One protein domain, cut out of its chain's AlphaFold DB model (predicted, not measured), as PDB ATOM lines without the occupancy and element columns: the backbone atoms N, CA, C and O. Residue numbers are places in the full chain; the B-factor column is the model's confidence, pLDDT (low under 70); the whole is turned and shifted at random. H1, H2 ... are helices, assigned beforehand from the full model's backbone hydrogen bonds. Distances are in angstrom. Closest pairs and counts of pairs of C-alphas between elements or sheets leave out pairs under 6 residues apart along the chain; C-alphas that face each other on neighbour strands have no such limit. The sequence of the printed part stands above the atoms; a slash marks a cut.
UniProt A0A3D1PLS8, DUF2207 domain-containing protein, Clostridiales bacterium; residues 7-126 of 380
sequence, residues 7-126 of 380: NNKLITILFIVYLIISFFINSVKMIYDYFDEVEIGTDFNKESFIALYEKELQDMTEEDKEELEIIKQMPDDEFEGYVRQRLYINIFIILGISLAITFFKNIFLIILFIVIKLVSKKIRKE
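Overview. This is residues 7 to 126 of the 380 residues of the protein "DUF2207 domain-containing protein" of Clostridiales bacterium (UniProt A0A3D1PLS8). The printed part is a long rod of helices in which H1 crosses H4 partway along the length, with a small helical hairpin, H2 and H3, as a head at one end. Past the crossing, H5 carries the line of helices away from the head, near H1, and its last residues, 118 to 126, stick out free. The printed part has 120 residues with five named helices, H1 to H5 in chain order, and no named strand; the class is all helix. The whole is extended, with a radius of gyration of the C-alphas of 22.4 A, and it spans 73 by 31 by 22 A.

Along the chain. Find C-alpha 8 at (-20.004, -93.968, 35.965); from there H1 runs through residues 8 to 37, 43.5 A from first to last C-alpha. Next look for H2 at residues 46 to 55, 14.2 A long, and H3 at residues 62 to 73, 17.2 A long. H4 begins at C-alpha 76, at (15.478, -125.487, 4.558), and takes residues 76 to 105 over 42.6 A. H5, residues 107 to 126, covers 28.5 A and ends at C-alpha 126, at (-19.415, -75.140, 40.324).

Arrangement. Start with H1 and look where it meets H4: residues 19 to 31 of H1 touch residues 91 to 102 of H4. The closest C-alphas are those of Ser 27 and Ser 98, 5.4 A apart. The two helices run opposite ways at a steep tilt of 43 degrees. H1 and H2 are apart. H2 and H3 form a hairpin, opposite ways at a shallow tilt of 19 degrees; they touch through residues 68 to 72 of H3, with the C-alphas of Ile 50 and Lys 72 closest at 7.5 A. Look at Phe 79 of H4 next: its C-alpha is 7.4 A from that of Lys 46 and 7.3 A from that of Ile 71, and H4 is close to but not clearly touching both H2 and H3. H4 and H5 meet only through their link, while H5 and H1 are near each other. Along the backbones of H1, H2, H3 and H5, every O i to N i+4 pair is within hydrogen-bond range; in H4 it is 25 of 26.

Size, cuts and confidence. The C-alphas farthest apart are those of Gln 73 and Glu 126, 73.0 A. The printed part has no cut, and no link is long; those from H3 to H4 and from H4 to H5 are tight. Look at residues 58 to 63 for another stretch that stands free. The mean pLDDT of the printed part is 81.1, and this model's confidence is under 70 at residue 7, residues 37 to 45 and residues 55 to 61.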
ATOM      1  N   ASN A   7     -23.931 -96.484  36.605       67.44
ATOM      2  CA  ASN A   7     -22.735 -96.288  37.419       67.44
ATOM      3  C   ASN A   7     -21.590 -95.784  36.523       67.44
ATOM      4  O   ASN A   7     -21.143 -96.497  35.631       67.44
ATOM      5  N   ASN A   8     -21.075 -94.574  36.771       70.88
ATOM      6  CA  ASN A   8     -20.004 -93.968  35.965       70.88
ATOM      7  C   ASN A   8     -18.762 -94.872  35.819       70.88
ATOM      8  O   ASN A   8     -18.089 -94.829  34.783       70.88
ATOM      9  N   LYS A   9     -18.453 -95.696  36.832       78.50
ATOM     10  CA  LYS A   9     -17.382 -96.701  36.762       78.50
ATOM     11  C   LYS A   9     -17.758 -97.823  35.796       78.50
ATOM     12  O   LYS A   9     -16.954 -98.151  34.933       78.50
ATOM     13  N   LEU A  10     -18.989 -98.329  35.876       81.62
ATOM     14  CA  LEU A  10     -19.514 -99.337  34.955       81.62
ATOM     15  C   LEU A  10     -19.561 -98.822  33.510       81.62
ATOM     16  O   LEU A  10     -19.096 -99.525  32.628       81.62
ATOM     17  N   ILE A  11     -20.008 -97.584  33.253       84.81
ATOM     18  CA  ILE A  11     -19.959 -96.973  31.904       84.81
ATOM     19  C   ILE A  11     -18.532 -96.933  31.390       84.81
ATOM     20  O   ILE A  11     -18.277 -97.238  30.232       84.81
ATOM     21  N   THR A  12     -17.597 -96.526  32.252       86.81
ATOM     22  CA  THR A  12     -16.187 -96.455  31.873       86.81
ATOM     23  C   THR A  12     -15.668 -97.838  31.497       86.81
ATOM     24  O   THR A  12     -15.009 -97.964  30.474       86.81
ATOM     25  N   ILE A  13     -16.007 -98.867  32.277       89.75
ATOM     26  CA  ILE A  13     -15.640-100.256  31.987       89.75
ATOM     27  C   ILE A  13     -16.281-100.716  30.675       89.75
ATOM     28  O   ILE A  13     -15.568-101.187  29.801       89.75
ATOM     29  N   LEU A  14     -17.589-100.523  30.497       90.81
ATOM     30  CA  LEU A  14     -18.309-100.912  29.281       90.81
ATOM     31  C   LEU A  14     -17.747-100.222  28.034       90.81
ATOM     32  O   LEU A  14     -17.589-100.864  27.002       90.81
ATOM     33  N   PHE A  15     -17.395 -98.940  28.132       92.25
ATOM     34  CA  PHE A  15     -16.774 -98.202  27.035       92.25
ATOM     35  C   PHE A  15     -15.380 -98.745  26.688       92.25
ATOM     36  O   PHE A  15     -15.060 -98.902  25.513       92.25
ATOM     37  N   ILE A  16     -14.568 -99.082  27.695       92.38
ATOM     38  CA  ILE A  16     -13.254 -99.707  27.485       92.38
ATOM     39  C   ILE A  16     -13.414-101.092  26.848       92.38
ATOM     40  O   ILE A  16     -12.743-101.387  25.864       92.38
ATOM     41  N   VAL A  17     -14.330-101.916  27.359       95.06
ATOM     42  CA  VAL A  17     -14.631-103.247  26.812       95.06
ATOM     43  C   VAL A  17     -15.093-103.146  25.358       95.06
ATOM     44  O   VAL A  17     -14.614-103.904  24.521       95.06
ATOM     45  N   TYR A  18     -15.945-102.173  25.026       95.06
ATOM     46  CA  TYR A  18     -16.357-101.904  23.646       95.06
ATOM     47  C   TYR A  18     -15.160-101.612  22.725       95.06
ATOM     48  O   TYR A  18     -15.067-102.194  21.644       95.06
ATOM     49  N   LEU A  19     -14.219-100.759  23.151       93.00
ATOM     50  CA  LEU A  19     -13.023-100.454  22.356       93.00
ATOM     51  C   LEU A  19     -12.124-101.683  22.173       93.00
ATOM     52  O   LEU A  19     -11.623-101.907  21.073       93.00
ATOM     53  N   ILE A  20     -11.964-102.497  23.221       94.19
ATOM     54  CA  ILE A  20     -11.190-103.744  23.171       94.19
ATOM     55  C   ILE A  20     -11.823-104.731  22.183       94.19
ATOM     56  O   ILE A  20     -11.133-105.259  21.316       94.19
ATOM     57  N   ILE A  21     -13.139-104.947  22.262       95.31
ATOM     58  CA  ILE A  21     -13.860-105.832  21.337       95.31
ATOM     59  C   ILE A  21     -13.739-105.318  19.897       95.31
ATOM     60  O   ILE A  21     -13.454-106.099  18.991       95.31
ATOM     61  N   SER A  22     -13.899-104.009  19.674       92.56
ATOM     62  CA  SER A  22     -13.749-103.400  18.345       92.56
ATOM     63  C   SER A  22     -12.346-103.621  17.766       92.56
ATOM     64  O   SER A  22     -12.220-103.944  16.583       92.56
ATOM     65  N   PHE A  23     -11.309-103.518  18.602       94.94
ATOM     66  CA  PHE A  23      -9.931-103.825  18.228       94.94
ATOM     67  C   PHE A  23      -9.745-105.294  17.841       94.94
ATOM     68  O   PHE A  23      -9.170-105.576  16.790       94.94
ATOM     69  N   PHE A  24     -10.256-106.237  18.638       94.62
ATOM     70  CA  PHE A  24     -10.141-107.662  18.318       94.62
ATOM     71  C   PHE A  24     -10.862-108.025  17.019       94.62
ATOM     72  O   PHE A  24     -10.288-108.732  16.197       94.62
ATOM     73  N   ILE A  25     -12.063-107.489  16.783       92.44
ATOM     74  CA  ILE A  25     -12.808-107.728  15.538       92.44
ATOM     75  C   ILE A  25     -12.018-107.233  14.318       92.44
ATOM     76  O   ILE A  25     -11.878-107.971  13.345       92.44
ATOM     77  N   ASN A  26     -11.472-106.011  14.363       89.88
ATOM     78  CA  ASN A  26     -10.663-105.479  13.258       89.88
ATOM     79  C   ASN A  26      -9.375-106.296  13.051       89.88
ATOM     80  O   ASN A  26      -8.981-106.526  11.912       89.88
ATOM     81  N   SER A  27      -8.746-106.753  14.139       90.75
ATOM     82  CA  SER A  27      -7.496-107.518  14.082       90.75
ATOM     83  C   SER A  27      -7.711-108.894  13.470       90.75
ATOM     84  O   SER A  27      -6.996-109.263  12.549       90.75
ATOM     85  N   VAL A  28      -8.724-109.629  13.936       92.06
ATOM     86  CA  VAL A  28      -9.067-110.952  13.396       92.06
ATOM     87  C   VAL A  28      -9.422-110.845  11.920       92.06
ATOM     88  O   VAL A  28      -8.959-111.666  11.138       92.06
ATOM     89  N   LYS A  29     -10.181-109.812  11.531       89.94
ATOM     90  CA  LYS A  29     -10.517-109.588  10.126       89.94
ATOM     91  C   LYS A  29      -9.263-109.389   9.269       89.94
ATOM     92  O   LYS A  29      -9.106-110.089   8.286       89.94
ATOM     93  N   MET A  30      -8.361-108.487   9.655       87.56
ATOM     94  CA  MET A  30      -7.155-108.234   8.856       87.56
ATOM     95  C   MET A  30      -6.166-109.397   8.862       87.56
ATOM     96  O   MET A  30      -5.479-109.606   7.874       87.56
ATOM     97  N   ILE A  31      -6.095-110.164   9.951       86.62
ATOM     98  CA  ILE A  31      -5.302-111.395   9.985       86.62
ATOM     99  C   ILE A  31      -5.900-112.428   9.021       86.62
ATOM    100  O   ILE A  31      -5.154-113.050   8.277       86.62
ATOM    101  N   TYR A  32      -7.225-112.596   9.018       86.38
ATOM    102  CA  TYR A  32      -7.908-113.481   8.075       86.38
ATOM    103  C   TYR A  32      -7.648-113.054   6.627       86.38
ATOM    104  O   TYR A  32      -7.203-113.880   5.843       86.38
ATOM    105  N   ASP A  33      -7.848-111.770   6.311       82.88
ATOM    106  CA  ASP A  33      -7.612-111.217   4.973       82.88
ATOM    107  C   ASP A  33      -6.139-111.431   4.541       82.88
ATOM    108  O   ASP A  33      -5.884-111.863   3.424       82.88
ATOM    109  N   TYR A  34      -5.169-111.245   5.452       80.69
ATOM    110  CA  TYR A  34      -3.747-111.521   5.196       80.69
ATOM    111  C   TYR A  34      -3.465-113.002   4.895       80.69
ATOM    112  O   TYR A  34      -2.720-113.314   3.974       80.69
ATOM    113  N   PHE A  35      -4.045-113.933   5.657       76.25
ATOM    114  CA  PHE A  35      -3.840-115.365   5.411       76.25
ATOM    115  C   PHE A  35      -4.542-115.865   4.139       76.25
ATOM    116  O   PHE A  35      -4.039-116.798   3.515       76.25
ATOM    117  N   ASP A  36      -5.672-115.258   3.768       74.38
ATOM    118  CA  ASP A  36      -6.399-115.545   2.525       74.38
ATOM    119  C   ASP A  36      -5.609-115.045   1.299       74.38
ATOM    120  O   ASP A  36      -5.464-115.772   0.320       74.38
ATOM    121  N   GLU A  37      -5.011-113.849   1.378       66.12
ATOM    122  CA  GLU A  37      -4.169-113.280   0.312       66.12
ATOM    123  C   GLU A  37      -2.848-114.037   0.102       66.12
ATOM    124  O   GLU A  37      -2.395-114.173  -1.034       66.12
ATOM    125  N   VAL A  38      -2.230-114.552   1.170       60.56
ATOM    126  CA  VAL A  38      -0.920-115.227   1.092       60.56
ATOM    127  C   VAL A  38      -1.037-116.686   0.597       60.56
ATOM    128  O   VAL A  38      -0.017-117.354   0.461       60.56
ATOM    129  N   GLU A  39      -2.243-117.195   0.289       56.81
ATOM    130  CA  GLU A  39      -2.489-118.593  -0.132       56.81
ATOM    131  C   GLU A  39      -1.652-119.597   0.688       56.81
ATOM    132  O   GLU A  39      -1.006-120.496   0.146       56.81
ATOM    133  N   ILE A  40      -1.631-119.454   2.021       52.97
ATOM    134  CA  ILE A  40      -0.949-120.422   2.895       52.97
ATOM    135  C   ILE A  40      -1.810-121.688   2.959       52.97
ATOM    136  O   ILE A  40      -2.496-121.973   3.941       52.97
ATOM    137  N   GLY A  41      -1.818-122.432   1.857       49.47
ATOM    138  CA  GLY A  41      -2.284-123.803   1.797       49.47
ATOM    139  C   GLY A  41      -1.368-124.704   2.618       49.47
ATOM    140  O   GLY A  41      -0.242-124.356   2.970       49.47
ATOM    141  N   THR A  42      -1.850-125.905   2.910       47.84
ATOM    142  CA  THR A  42      -1.156-126.914   3.724       47.84
ATOM    143  C   THR A  42       0.191-127.399   3.159       47.84
ATOM    144  O   THR A  42       0.872-128.140   3.856       47.84
ATOM    145  N   ASP A  43       0.593-126.942   1.963       50.72
ATOM    146  CA  ASP A  43       1.836-127.291   1.254       50.72
ATOM    147  C   ASP A  43       2.727-126.056   0.968       50.72
ATOM    148  O   ASP A  43       3.358-125.954  -0.085       50.72
ATOM    149  N   PHE A  44       2.772-125.079   1.880       60.19
ATOM    150  CA  PHE A  44       3.631-123.896   1.739       60.19
ATOM    151  C   PHE A  44       5.119-124.280   1.856       60.19
ATOM    152  O   PHE A  44       5.639-124.493   2.952       60.19
ATOM    153  N   ASN A  45       5.801-124.401   0.717       68.75
ATOM    154  CA  ASN A  45       7.212-124.780   0.614       68.75
ATOM    155  C   ASN A  45       8.075-123.612   0.098       68.75
ATOM    156  O   ASN A  45       7.566-122.605  -0.401       68.75
ATOM    157  N   LYS A  46       9.401-123.737   0.198       72.75
ATOM    158  CA  LYS A  46      10.345-122.682  -0.195       72.75
ATOM    159  C   LYS A  46      10.155-122.174  -1.632       72.75
ATOM    160  O   LYS A  46      10.250-120.973  -1.874       72.75
ATOM    161  N   GLU A  47       9.828-123.062  -2.569       72.44
ATOM    162  CA  GLU A  47       9.592-122.721  -3.979       72.44
ATOM    163  C   GLU A  47       8.324-121.876  -4.168       72.44
ATOM    164  O   GLU A  47       8.352-120.881  -4.890       72.44
ATOM    165  N   SER A  48       7.235-122.216  -3.471       71.31
ATOM    166  CA  SER A  48       5.991-121.435  -3.485       71.31
ATOM    167  C   SER A  48       6.165-120.036  -2.881       71.31
ATOM    168  O   SER A  48       5.654-119.067  -3.441       71.31
ATOM    169  N   PHE A  49       6.958-119.899  -1.810       74.50
ATOM    170  CA  PHE A  49       7.288-118.596  -1.222       74.50
ATOM    171  C   PHE A  49       8.111-117.731  -2.177       74.50
ATOM    172  O   PHE A  49       7.790-116.563  -2.362       74.50
ATOM    173  N   ILE A  50       9.142-118.299  -2.817       73.25
ATOM    174  CA  ILE A  50       9.958-117.590  -3.813       73.25
ATOM    175  C   ILE A  50       9.091-117.142  -4.992       73.25
ATOM    176  O   ILE A  50       9.203-115.997  -5.413       73.25
ATOM    177  N   ALA A  51       8.189-117.997  -5.485       71.81
ATOM    178  CA  ALA A  51       7.282-117.656  -6.578       71.81
ATOM    179  C   ALA A  51       6.279-116.549  -6.200       71.81
ATOM    180  O   ALA A  51       5.962-115.700  -7.035       71.81
ATOM    181  N   LEU A  52       5.790-116.532  -4.953       70.88
ATOM    182  CA  LEU A  52       4.934-115.462  -4.433       70.88
ATOM    183  C   LEU A  52       5.716-114.146  -4.305       70.88
ATOM    184  O   LEU A  52       5.249-113.113  -4.779       70.88
ATOM    185  N   TYR A  53       6.931-114.209  -3.747       70.88
ATOM    186  CA  TYR A  53       7.835-113.066  -3.620       70.88
ATOM    187  C   TYR A  53       8.158-112.483  -5.002       70.88
ATOM    188  O   TYR A  53       8.009-111.290  -5.213       70.88
ATOM    189  N   GLU A  54       8.487-113.325  -5.986       70.31
ATOM    190  CA  GLU A  54       8.716-112.939  -7.388       70.31
ATOM    191  C   GLU A  54       7.478-112.330  -8.074       70.31
ATOM    192  O   GLU A  54       7.625-111.508  -8.978       70.31
ATOM    193  N   LYS A  55       6.259-112.693  -7.652       69.94
ATOM    194  CA  LYS A  55       4.994-112.213  -8.238       69.94
ATOM    195  C   LYS A  55       4.550-110.848  -7.700       69.94
ATOM    196  O   LYS A  55       3.940-110.087  -8.450       69.94
ATOM    197  N   GLU A  56       4.851-110.518  -6.444       64.88
ATOM    198  CA  GLU A  56       4.573-109.193  -5.853       64.88
ATOM    199  C   GLU A  56       5.524-108.083  -6.367       64.88
ATOM    200  O   GLU A  56       5.344-106.906  -6.057       64.88
ATOM    201  N   LEU A  57       6.510-108.429  -7.202       67.25
ATOM    202  CA  LEU A  57       7.648-107.582  -7.575       67.25
ATOM    203  C   LEU A  57       7.509-106.890  -8.942       67.25
ATOM    204  O   LEU A  57       8.068-107.345  -9.941       67.25
ATOM    205  N   GLN A  58       6.833-105.735  -8.991       53.16
ATOM    206  CA  GLN A  58       6.846-104.862 -10.181       53.16
ATOM    207  C   GLN A  58       7.846-103.690 -10.146       53.16
ATOM    208  O   GLN A  58       8.113-103.144 -11.209       53.16
ATOM    209  N   ASP A  59       8.473-103.357  -9.009       57.28
ATOM    210  CA  ASP A  59       9.427-102.231  -8.897       57.28
ATOM    211  C   ASP A  59      10.504-102.493  -7.817       57.28
ATOM    212  O   ASP A  59      10.413-101.991  -6.700       57.28
ATOM    213  N   MET A  60      11.531-103.303  -8.111       63.38
ATOM    214  CA  MET A  60      12.568-103.632  -7.112       63.38
ATOM    215  C   MET A  60      13.583-102.515  -6.871       63.38
ATOM    216  O   MET A  60      14.150-101.960  -7.819       63.38
ATOM    217  N   THR A  61      13.928-102.319  -5.597       67.81
ATOM    218  CA  THR A  61      15.225-101.762  -5.191       67.81
ATOM    219  C   THR A  61      16.304-102.859  -5.208       67.81
ATOM    220  O   THR A  61      15.989-104.046  -5.187       67.81
ATOM    221  N   GLU A  62      17.592-102.507  -5.302       71.06
ATOM    222  CA  GLU A  62      18.675-103.515  -5.309       71.06
ATOM    223  C   GLU A  62      18.734-104.339  -4.003       71.06
ATOM    224  O   GLU A  62      19.130-105.501  -4.046       71.06
ATOM    225  N   GLU A  63      18.250-103.800  -2.875       71.00
ATOM    226  CA  GLU A  63      18.138-104.531  -1.597       71.00
ATOM    227  C   GLU A  63      17.150-105.707  -1.674       71.00
ATOM    228  O   GLU A  63      17.444-106.791  -1.171       71.00
ATOM    229  N   ASP A  64      16.010-105.539  -2.354       71.19
ATOM    230  CA  ASP A  64      14.995-106.597  -2.487       71.19
ATOM    231  C   ASP A  64      15.517-107.784  -3.322       71.19
ATOM    232  O   ASP A  64      15.172-108.944  -3.074       71.19
ATOM    233  N   LYS A  65      16.387-107.498  -4.303       74.31
ATOM    234  CA  LYS A  65      17.062-108.512  -5.132       74.31
ATOM    235  C   LYS A  65      18.089-109.303  -4.331       74.31
ATOM    236  O   LYS A  65      18.133-110.527  -4.458       74.31
ATOM    237  N   GLU A  66      18.897-108.622  -3.518       78.31
ATOM    238  CA  GLU A  66      19.869-109.273  -2.633       78.31
ATOM    239  C   GLU A  66      19.167-110.160  -1.594       78.31
ATOM    240  O   GLU A  66      19.584-111.302  -1.389       78.31
ATOM    241  N   GLU A  67      18.063-109.700  -0.993       78.25
ATOM    242  CA  GLU A  67      17.278-110.504  -0.044       78.25
ATOM    243  C   GLU A  67      16.739-111.787  -0.706       78.25
ATOM    244  O   GLU A  67      16.834-112.874  -0.130       78.25
ATOM    245  N   LEU A  68      16.240-111.697  -1.943       78.88
ATOM    246  CA  LEU A  68      15.746-112.853  -2.695       78.88
ATOM    247  C   LEU A  68      16.852-113.876  -3.009       78.88
ATOM    248  O   LEU A  68      16.610-115.084  -2.931       78.88
ATOM    249  N   GLU A  69      18.065-113.429  -3.350       81.12
ATOM    250  CA  GLU A  69      19.204-114.336  -3.552       81.12
ATOM    251  C   GLU A  69      19.624-115.035  -2.255       81.12
ATOM    252  O   GLU A  69      19.882-116.244  -2.268       81.12
ATOM    253  N   ILE A  70      19.617-114.315  -1.130       82.50
ATOM    254  CA  ILE A  70      19.884-114.883   0.198       82.50
ATOM    255  C   ILE A  70      18.847-115.967   0.525       82.50
ATOM    256  O   ILE A  70      19.215-117.073   0.930       82.50
ATOM    257  N   ILE A  71      17.559-115.705   0.283       82.12
ATOM    258  CA  ILE A  71      16.478-116.676   0.510       82.12
ATOM    259  C   ILE A  71      16.664-117.917  -0.373       82.12
ATOM    260  O   ILE A  71      16.545-119.044   0.114       82.12
ATOM    261  N   LYS A  72      17.018-117.751  -1.656       82.44
ATOM    262  CA  LYS A  72      17.268-118.874  -2.582       82.44
ATOM    263  C   LYS A  72      18.380-119.800  -2.083       82.44
ATOM    264  O   LYS A  72      18.236-121.018  -2.188       82.44
ATOM    265  N   GLN A  73      19.433-119.255  -1.478       85.62
ATOM    266  CA  GLN A  73      20.596-120.016  -0.994       85.62
ATOM    267  C   GLN A  73      20.442-120.581   0.434       85.62
ATOM    268  O   GLN A  73      21.251-121.409   0.847       85.62
ATOM    269  N   MET A  74      19.405-120.178   1.175       83.81
ATOM    270  CA  MET A  74      19.193-120.556   2.581       83.81
ATOM    271  C   MET A  74      18.893-122.062   2.774       83.81
ATOM    272  O   MET A  74      18.085-122.609   2.024       83.81
ATOM    273  N   PRO A  75      19.476-122.751   3.771       86.00
ATOM    274  CA  PRO A  75      19.071-124.110   4.151       86.00
ATOM    275  C   PRO A  75      17.583-124.197   4.536       86.00
ATOM    276  O   PRO A  75      17.026-123.232   5.058       86.00
ATOM    277  N   ASP A  76      16.924-125.338   4.303       78.50
ATOM    278  CA  ASP A  76      15.478-125.487   4.558       78.50
ATOM    279  C   ASP A  76      15.105-125.313   6.047       78.50
ATOM    280  O   ASP A  76      14.057-124.750   6.367       78.50
ATOM    281  N   ASP A  77      15.980-125.731   6.965       78.56
ATOM    282  CA  ASP A  77      15.814-125.569   8.414       78.56
ATOM    283  C   ASP A  77      15.933-124.104   8.867       78.56
ATOM    284  O   ASP A  77      15.181-123.655   9.737       78.56
ATOM    285  N   GLU A  78      16.822-123.328   8.244       81.94
ATOM    286  CA  GLU A  78      16.916-121.878   8.460       81.94
ATOM    287  C   GLU A  78      15.748-121.122   7.805       81.94
ATOM    288  O   GLU A  78      15.233-120.154   8.375       81.94
ATOM    289  N   PHE A  79      15.268-121.600   6.652       80.00
ATOM    290  CA  PHE A  79      14.148-121.016   5.917       80.00
ATOM    291  C   PHE A  79      12.831-121.079   6.703       80.00
ATOM    292  O   PHE A  79      12.123-120.072   6.794       80.00
ATOM    293  N   GLU A  80      12.521-122.207   7.352       77.38
ATOM    294  CA  GLU A  80      11.354-122.299   8.245       77.38
ATOM    295  C   GLU A  80      11.414-121.271   9.391       77.38
ATOM    296  O   GLU A  80      10.395-120.674   9.767       77.38
ATOM    297  N   GLY A  81      12.610-121.042   9.944       80.25
ATOM    298  CA  GLY A  81      12.857-120.021  10.963       80.25
ATOM    299  C   GLY A  81      12.615-118.602  10.440       80.25
ATOM    300  O   GLY A  81      11.910-117.820  11.090       80.25
ATOM    301  N   TYR A  82      13.133-118.294   9.249       81.56
ATOM    302  CA  TYR A  82      12.959-117.006   8.568       81.56
ATOM    303  C   TYR A  82      11.481-116.699   8.274       81.56
ATOM    304  O   TYR A  82      10.982-115.631   8.649       81.56
ATOM    305  N   VAL A  83      10.740-117.650   7.691       78.12
ATOM    306  CA  VAL A  83       9.304-117.487   7.384       78.12
ATOM    307  C   VAL A  83       8.503-117.226   8.657       78.12
ATOM    308  O   VAL A  83       7.675-116.312   8.704       78.12
ATOM    309  N   ARG A  84       8.784-117.973   9.731       79.56
ATOM    310  CA  ARG A  84       8.120-117.783  11.026       79.56
ATOM    311  C   ARG A  84       8.387-116.392  11.605       79.56
ATOM    312  O   ARG A  84       7.465-115.756  12.118       79.56
ATOM    313  N   GLN A  85       9.623-115.903  11.516       82.69
ATOM    314  CA  GLN A  85       9.990-114.566  11.981       82.69
ATOM    315  C   GLN A  85       9.260-113.467  11.192       82.69
ATOM    316  O   GLN A  85       8.676-112.572  11.811       82.69
ATOM    317  N   ARG A  86       9.227-113.550   9.854       80.81
ATOM    318  CA  ARG A  86       8.462-112.624   8.994       80.81
ATOM    319  C   ARG A  86       6.975-112.631   9.332       80.81
ATOM    320  O   ARG A  86       6.373-111.568   9.470       80.81
ATOM    321  N   LEU A  87       6.395-113.812   9.529       81.44
ATOM    322  CA  LEU A  87       4.987-113.961   9.879       81.44
ATOM    323  C   LEU A  87       4.665-113.290  11.223       81.44
ATOM    324  O   LEU A  87       3.674-112.568  11.324       81.44
ATOM    325  N   TYR A  88       5.529-113.433  12.235       83.88
ATOM    326  CA  TYR A  88       5.365-112.693  13.490       83.88
ATOM    327  C   TYR A  88       5.441-111.178  13.288       83.88
ATOM    328  O   TYR A  88       4.581-110.465  13.807       83.88
ATOM    329  N   ILE A  89       6.421-110.679  12.528       85.00
ATOM    330  CA  ILE A  89       6.566-109.243  12.235       85.00
ATOM    331  C   ILE A  89       5.301-108.700  11.557       85.00
ATOM    332  O   ILE A  89       4.746-107.698  12.011       85.00
ATOM    333  N   ASN A  90       4.794-109.392  10.536       82.50
ATOM    334  CA  ASN A  90       3.589-108.989   9.815       82.50
ATOM    335  C   ASN A  90       2.352-108.994  10.718       82.50
ATOM    336  O   ASN A  90       1.591-108.027  10.714       82.50
ATOM    337  N   ILE A  91       2.186-110.010  11.573       87.00
ATOM    338  CA  ILE A  91       1.110-110.024  12.575       87.00
ATOM    339  C   ILE A  91       1.226-108.815  13.514       87.00
ATOM    340  O   ILE A  91       0.221-108.154  13.782       87.00
ATOM    341  N   PHE A  92       2.425-108.470  13.996       87.69
ATOM    342  CA  PHE A  92       2.618-107.285  14.841       87.69
ATOM    343  C   PHE A  92       2.259-105.980  14.116       87.69
ATOM    344  O   PHE A  92       1.610-105.115  14.713       87.69
ATOM    345  N   ILE A  93       2.621-105.844  12.839       86.56
ATOM    346  CA  ILE A  93       2.254-104.689  12.006       86.56
ATOM    347  C   ILE A  93       0.731-104.611  11.846       86.56
ATOM    348  O   ILE A  93       0.146-103.553  12.097       86.56
ATOM    349  N   ILE A  94       0.072-105.726  11.519       88.25
ATOM    350  CA  ILE A  94      -1.391-105.810  11.388       88.25
ATOM    351  C   ILE A  94      -2.077-105.405  12.697       88.25
ATOM    352  O   ILE A  94      -3.026-104.617  12.681       88.25
ATOM    353  N   LEU A  95      -1.582-105.879  13.844       90.12
ATOM    354  CA  LEU A  95      -2.099-105.477  15.154       90.12
ATOM    355  C   LEU A  95      -1.929-103.968  15.391       90.12
ATOM    356  O   LEU A  95      -2.862-103.314  15.860       90.12
ATOM    357  N   GLY A  96      -0.782-103.390  15.026       87.75
ATOM    358  CA  GLY A  96      -0.546-101.947  15.110       87.75
ATOM    359  C   GLY A  96      -1.516-101.130  14.248       87.75
ATOM    360  O   GLY A  96      -2.152-100.190  14.738       87.75
ATOM    361  N   ILE A  97      -1.699-101.524  12.986       88.12
ATOM    362  CA  ILE A  97      -2.638-100.886  12.049       88.12
ATOM    363  C   ILE A  97      -4.079-101.028  12.552       88.12
ATOM    364  O   ILE A  97      -4.840-100.059  12.556       88.12
ATOM    365  N   SER A  98      -4.453-102.203  13.056       89.88
ATOM    366  CA  SER A  98      -5.772-102.465  13.640       89.88
ATOM    367  C   SER A  98      -6.083-101.563  14.820       89.88
ATOM    368  O   SER A  98      -7.196-101.029  14.935       89.88
ATOM    369  N   LEU A  99      -5.093-101.335  15.681       89.94
ATOM    370  CA  LEU A  99      -5.225-100.422  16.804       89.94
ATOM    371  C   LEU A  99      -5.475 -98.989  16.321       89.94
ATOM    372  O   LEU A  99      -6.411 -98.340  16.798       89.94
ATOM    373  N   ALA A 100      -4.700 -98.518  15.339       87.69
ATOM    374  CA  ALA A 100      -4.873 -97.193  14.749       87.69
ATOM    375  C   ALA A 100      -6.260 -97.039  14.104       87.69
ATOM    376  O   ALA A 100      -6.989 -96.096  14.422       87.69
ATOM    377  N   ILE A 101      -6.682 -97.996  13.271       88.88
ATOM    378  CA  ILE A 101      -8.007 -98.005  12.631       88.88
ATOM    379  C   ILE A 101      -9.115 -97.969  13.684       88.88
ATOM    380  O   ILE A 101     -10.074 -97.207  13.552       88.88
ATOM    381  N   THR A 102      -8.992 -98.764  14.745       90.88
ATOM    382  CA  THR A 102      -9.979 -98.798  15.830       90.88
ATOM    383  C   THR A 102     -10.077 -97.446  16.528       90.88
ATOM    384  O   THR A 102     -11.185 -96.966  16.784       90.88
ATOM    385  N   PHE A 103      -8.944 -96.800  16.796       89.75
ATOM    386  CA  PHE A 103      -8.907 -95.470  17.394       89.75
ATOM    387  C   PHE A 103      -9.558 -94.417  16.486       89.75
ATOM    388  O   PHE A 103     -10.446 -93.693  16.936       89.75
ATOM    389  N   PHE A 104      -9.186 -94.372  15.202       87.19
ATOM    390  CA  PHE A 104      -9.737 -93.410  14.243       87.19
ATOM    391  C   PHE A 104     -11.233 -93.625  13.988       87.19
ATOM    392  O   PHE A 104     -11.994 -92.659  14.027       87.19
ATOM    393  N   LYS A 105     -11.692 -94.875  13.821       90.31
ATOM    394  CA  LYS A 105     -13.126 -95.196  13.667       90.31
ATOM    395  C   LYS A 105     -13.951 -94.735  14.871       90.31
ATOM    396  O   LYS A 105     -15.086 -94.295  14.709       90.31
ATOM    397  N   ASN A 106     -13.384 -94.808  16.076       92.25
ATOM    398  CA  ASN A 106     -14.079 -94.472  17.318       92.25
ATOM    399  C   ASN A 106     -13.743 -93.071  17.860       92.25
ATOM    400  O   ASN A 106     -14.172 -92.732  18.966       92.25
ATOM    401  N   ILE A 107     -13.026 -92.230  17.103       88.50
ATOM    402  CA  ILE A 107     -12.493 -90.954  17.605       88.50
ATOM    403  C   ILE A 107     -13.586 -90.026  18.151       88.50
ATOM    404  O   ILE A 107     -13.434 -89.445  19.226       88.50
ATOM    405  N   PHE A 108     -14.738 -89.949  17.479       87.88
ATOM    406  CA  PHE A 108     -15.871 -89.133  17.923       87.88
ATOM    407  C   PHE A 108     -16.506 -89.653  19.217       87.88
ATOM    408  O   PHE A 108     -16.868 -88.854  20.082       87.88
ATOM    409  N   LEU A 109     -16.610 -90.975  19.385       90.50
ATOM    410  CA  LEU A 109     -17.130 -91.586  20.611       90.50
ATOM    411  C   LEU A 109     -16.175 -91.359  21.787       90.50
ATOM    412  O   LEU A 109     -16.622 -91.016  22.882       90.50
ATOM    413  N   ILE A 110     -14.866 -91.479  21.551       91.06
ATOM    414  CA  ILE A 110     -13.821 -91.187  22.542       91.06
ATOM    415  C   ILE A 110     -13.898 -89.720  22.973       91.06
ATOM    416  O   ILE A 110     -13.950 -89.430  24.171       91.06
ATOM    417  N   ILE A 111     -13.981 -88.794  22.014       90.00
ATOM    418  CA  ILE A 111     -14.143 -87.362  22.288       90.00
ATOM    419  C   ILE A 111     -15.407 -87.106  23.105       90.00
ATOM    420  O   ILE A 111     -15.342 -86.438  24.138       90.00
ATOM    421  N   LEU A 112     -16.545 -87.655  22.682       90.81
ATOM    422  CA  LEU A 112     -17.816 -87.494  23.383       90.81
ATOM    423  C   LEU A 112     -17.706 -87.974  24.836       90.81
ATOM    424  O   LEU A 112     -18.090 -87.252  25.759       90.81
ATOM    425  N   PHE A 113     -17.123 -89.153  25.054       91.50
ATOM    426  CA  PHE A 113     -16.917 -89.724  26.382       91.50
ATOM    427  C   PHE A 113     -16.030 -88.840  27.274       91.50
ATOM    428  O   PHE A 113     -16.386 -88.554  28.426       91.50
ATOM    429  N   ILE A 114     -14.902 -88.353  26.746       90.94
ATOM    430  CA  ILE A 114     -13.988 -87.447  27.460       90.94
ATOM    431  C   ILE A 114     -14.704 -86.140  27.817       90.94
ATOM    432  O   ILE A 114     -14.657 -85.702  28.971       90.94
ATOM    433  N   VAL A 115     -15.414 -85.536  26.861       91.62
ATOM    434  CA  VAL A 115     -16.131 -84.275  27.071       91.62
ATOM    435  C   VAL A 115     -17.216 -84.422  28.135       91.62
ATOM    436  O   VAL A 115     -17.302 -83.576  29.029       91.62
ATOM    437  N   ILE A 116     -18.001 -85.506  28.113       90.12
ATOM    438  CA  ILE A 116     -19.004 -85.783  29.153       90.12
ATOM    439  C   ILE A 116     -18.347 -85.788  30.539       90.12
ATOM    440  O   ILE A 116     -18.875 -85.159  31.464       90.12
ATOM    441  N   LYS A 117     -17.190 -86.441  30.703       90.19
ATOM    442  CA  LYS A 117     -16.458 -86.472  31.982       90.19
ATOM    443  C   LYS A 117     -15.946 -85.093  32.396       90.19
ATOM    444  O   LYS A 117     -16.143 -84.703  33.550       90.19
ATOM    445  N   LEU A 118     -15.333 -84.345  31.481       90.38
ATOM    446  CA  LEU A 118     -14.801 -83.007  31.761       90.38
ATOM    447  C   LEU A 118     -15.904 -82.024  32.163       90.38
ATOM    448  O   LEU A 118     -15.778 -81.341  33.179       90.38
ATOM    449  N   VAL A 119     -17.012 -81.999  31.419       89.12
ATOM    450  CA  VAL A 119     -18.170 -81.151  31.727       89.12
ATOM    451  C   VAL A 119     -18.800 -81.552  33.058       89.12
ATOM    452  O   VAL A 119     -19.095 -80.684  33.873       89.12
ATOM    453  N   SER A 120     -18.947 -82.853  33.329       86.12
ATOM    454  CA  SER A 120     -19.471 -83.332  34.617       86.12
ATOM    455  C   SER A 120     -18.593 -82.891  35.787       86.12
ATOM    456  O   SER A 120     -19.104 -82.417  36.800       86.12
ATOM    457  N   LYS A 121     -17.266 -82.993  35.637       86.50
ATOM    458  CA  LYS A 121     -16.300 -82.523  36.637       86.50
ATOM    459  C   LYS A 121     -16.391 -81.010  36.835       86.50
ATOM    460  O   LYS A 121     -16.302 -80.550  37.968       86.50
ATOM    461  N   LYS A 122     -16.572 -80.246  35.755       87.12
ATOM    462  CA  LYS A 122     -16.740 -78.791  35.811       87.12
ATOM    463  C   LYS A 122     -18.010 -78.396  36.566       87.12
ATOM    464  O   LYS A 122     -17.900 -77.645  37.523       87.12
ATOM    465  N   ILE A 123     -19.168 -78.950  36.200       84.31
ATOM    466  CA  ILE A 123     -20.446 -78.670  36.880       84.31
ATOM    467  C   ILE A 123     -20.353 -79.040  38.361       84.31
ATOM    468  O   ILE A 123     -20.753 -78.260  39.217       84.31
ATOM    469  N   ARG A 124     -19.753 -80.192  38.684       83.12
ATOM    470  CA  ARG A 124     -19.545 -80.598  40.077       83.12
ATOM    471  C   ARG A 124     -18.721 -79.574  40.867       83.12
ATOM    472  O   ARG A 124     -19.074 -79.281  41.994       83.12
ATOM    473  N   LYS A 125     -17.662 -79.007  40.280       83.25
ATOM    474  CA  LYS A 125     -16.854 -77.945  40.913       83.25
ATOM    475  C   LYS A 125     -17.576 -76.603  41.048       83.25
ATOM    476  O   LYS A 125     -17.140 -75.772  41.828       83.25
ATOM    477  N   GLU A 126     -18.592 -76.351  40.228       81.81
ATOM    478  CA  GLU A 126     -19.415 -75.140  40.324       81.81
ATOM    479  C   GLU A 126     -20.516 -75.285  41.384       81.81
ATOM    480  O   GLU A 126     -20.982 -74.276  41.909       81.81
TER     481      GLU A 126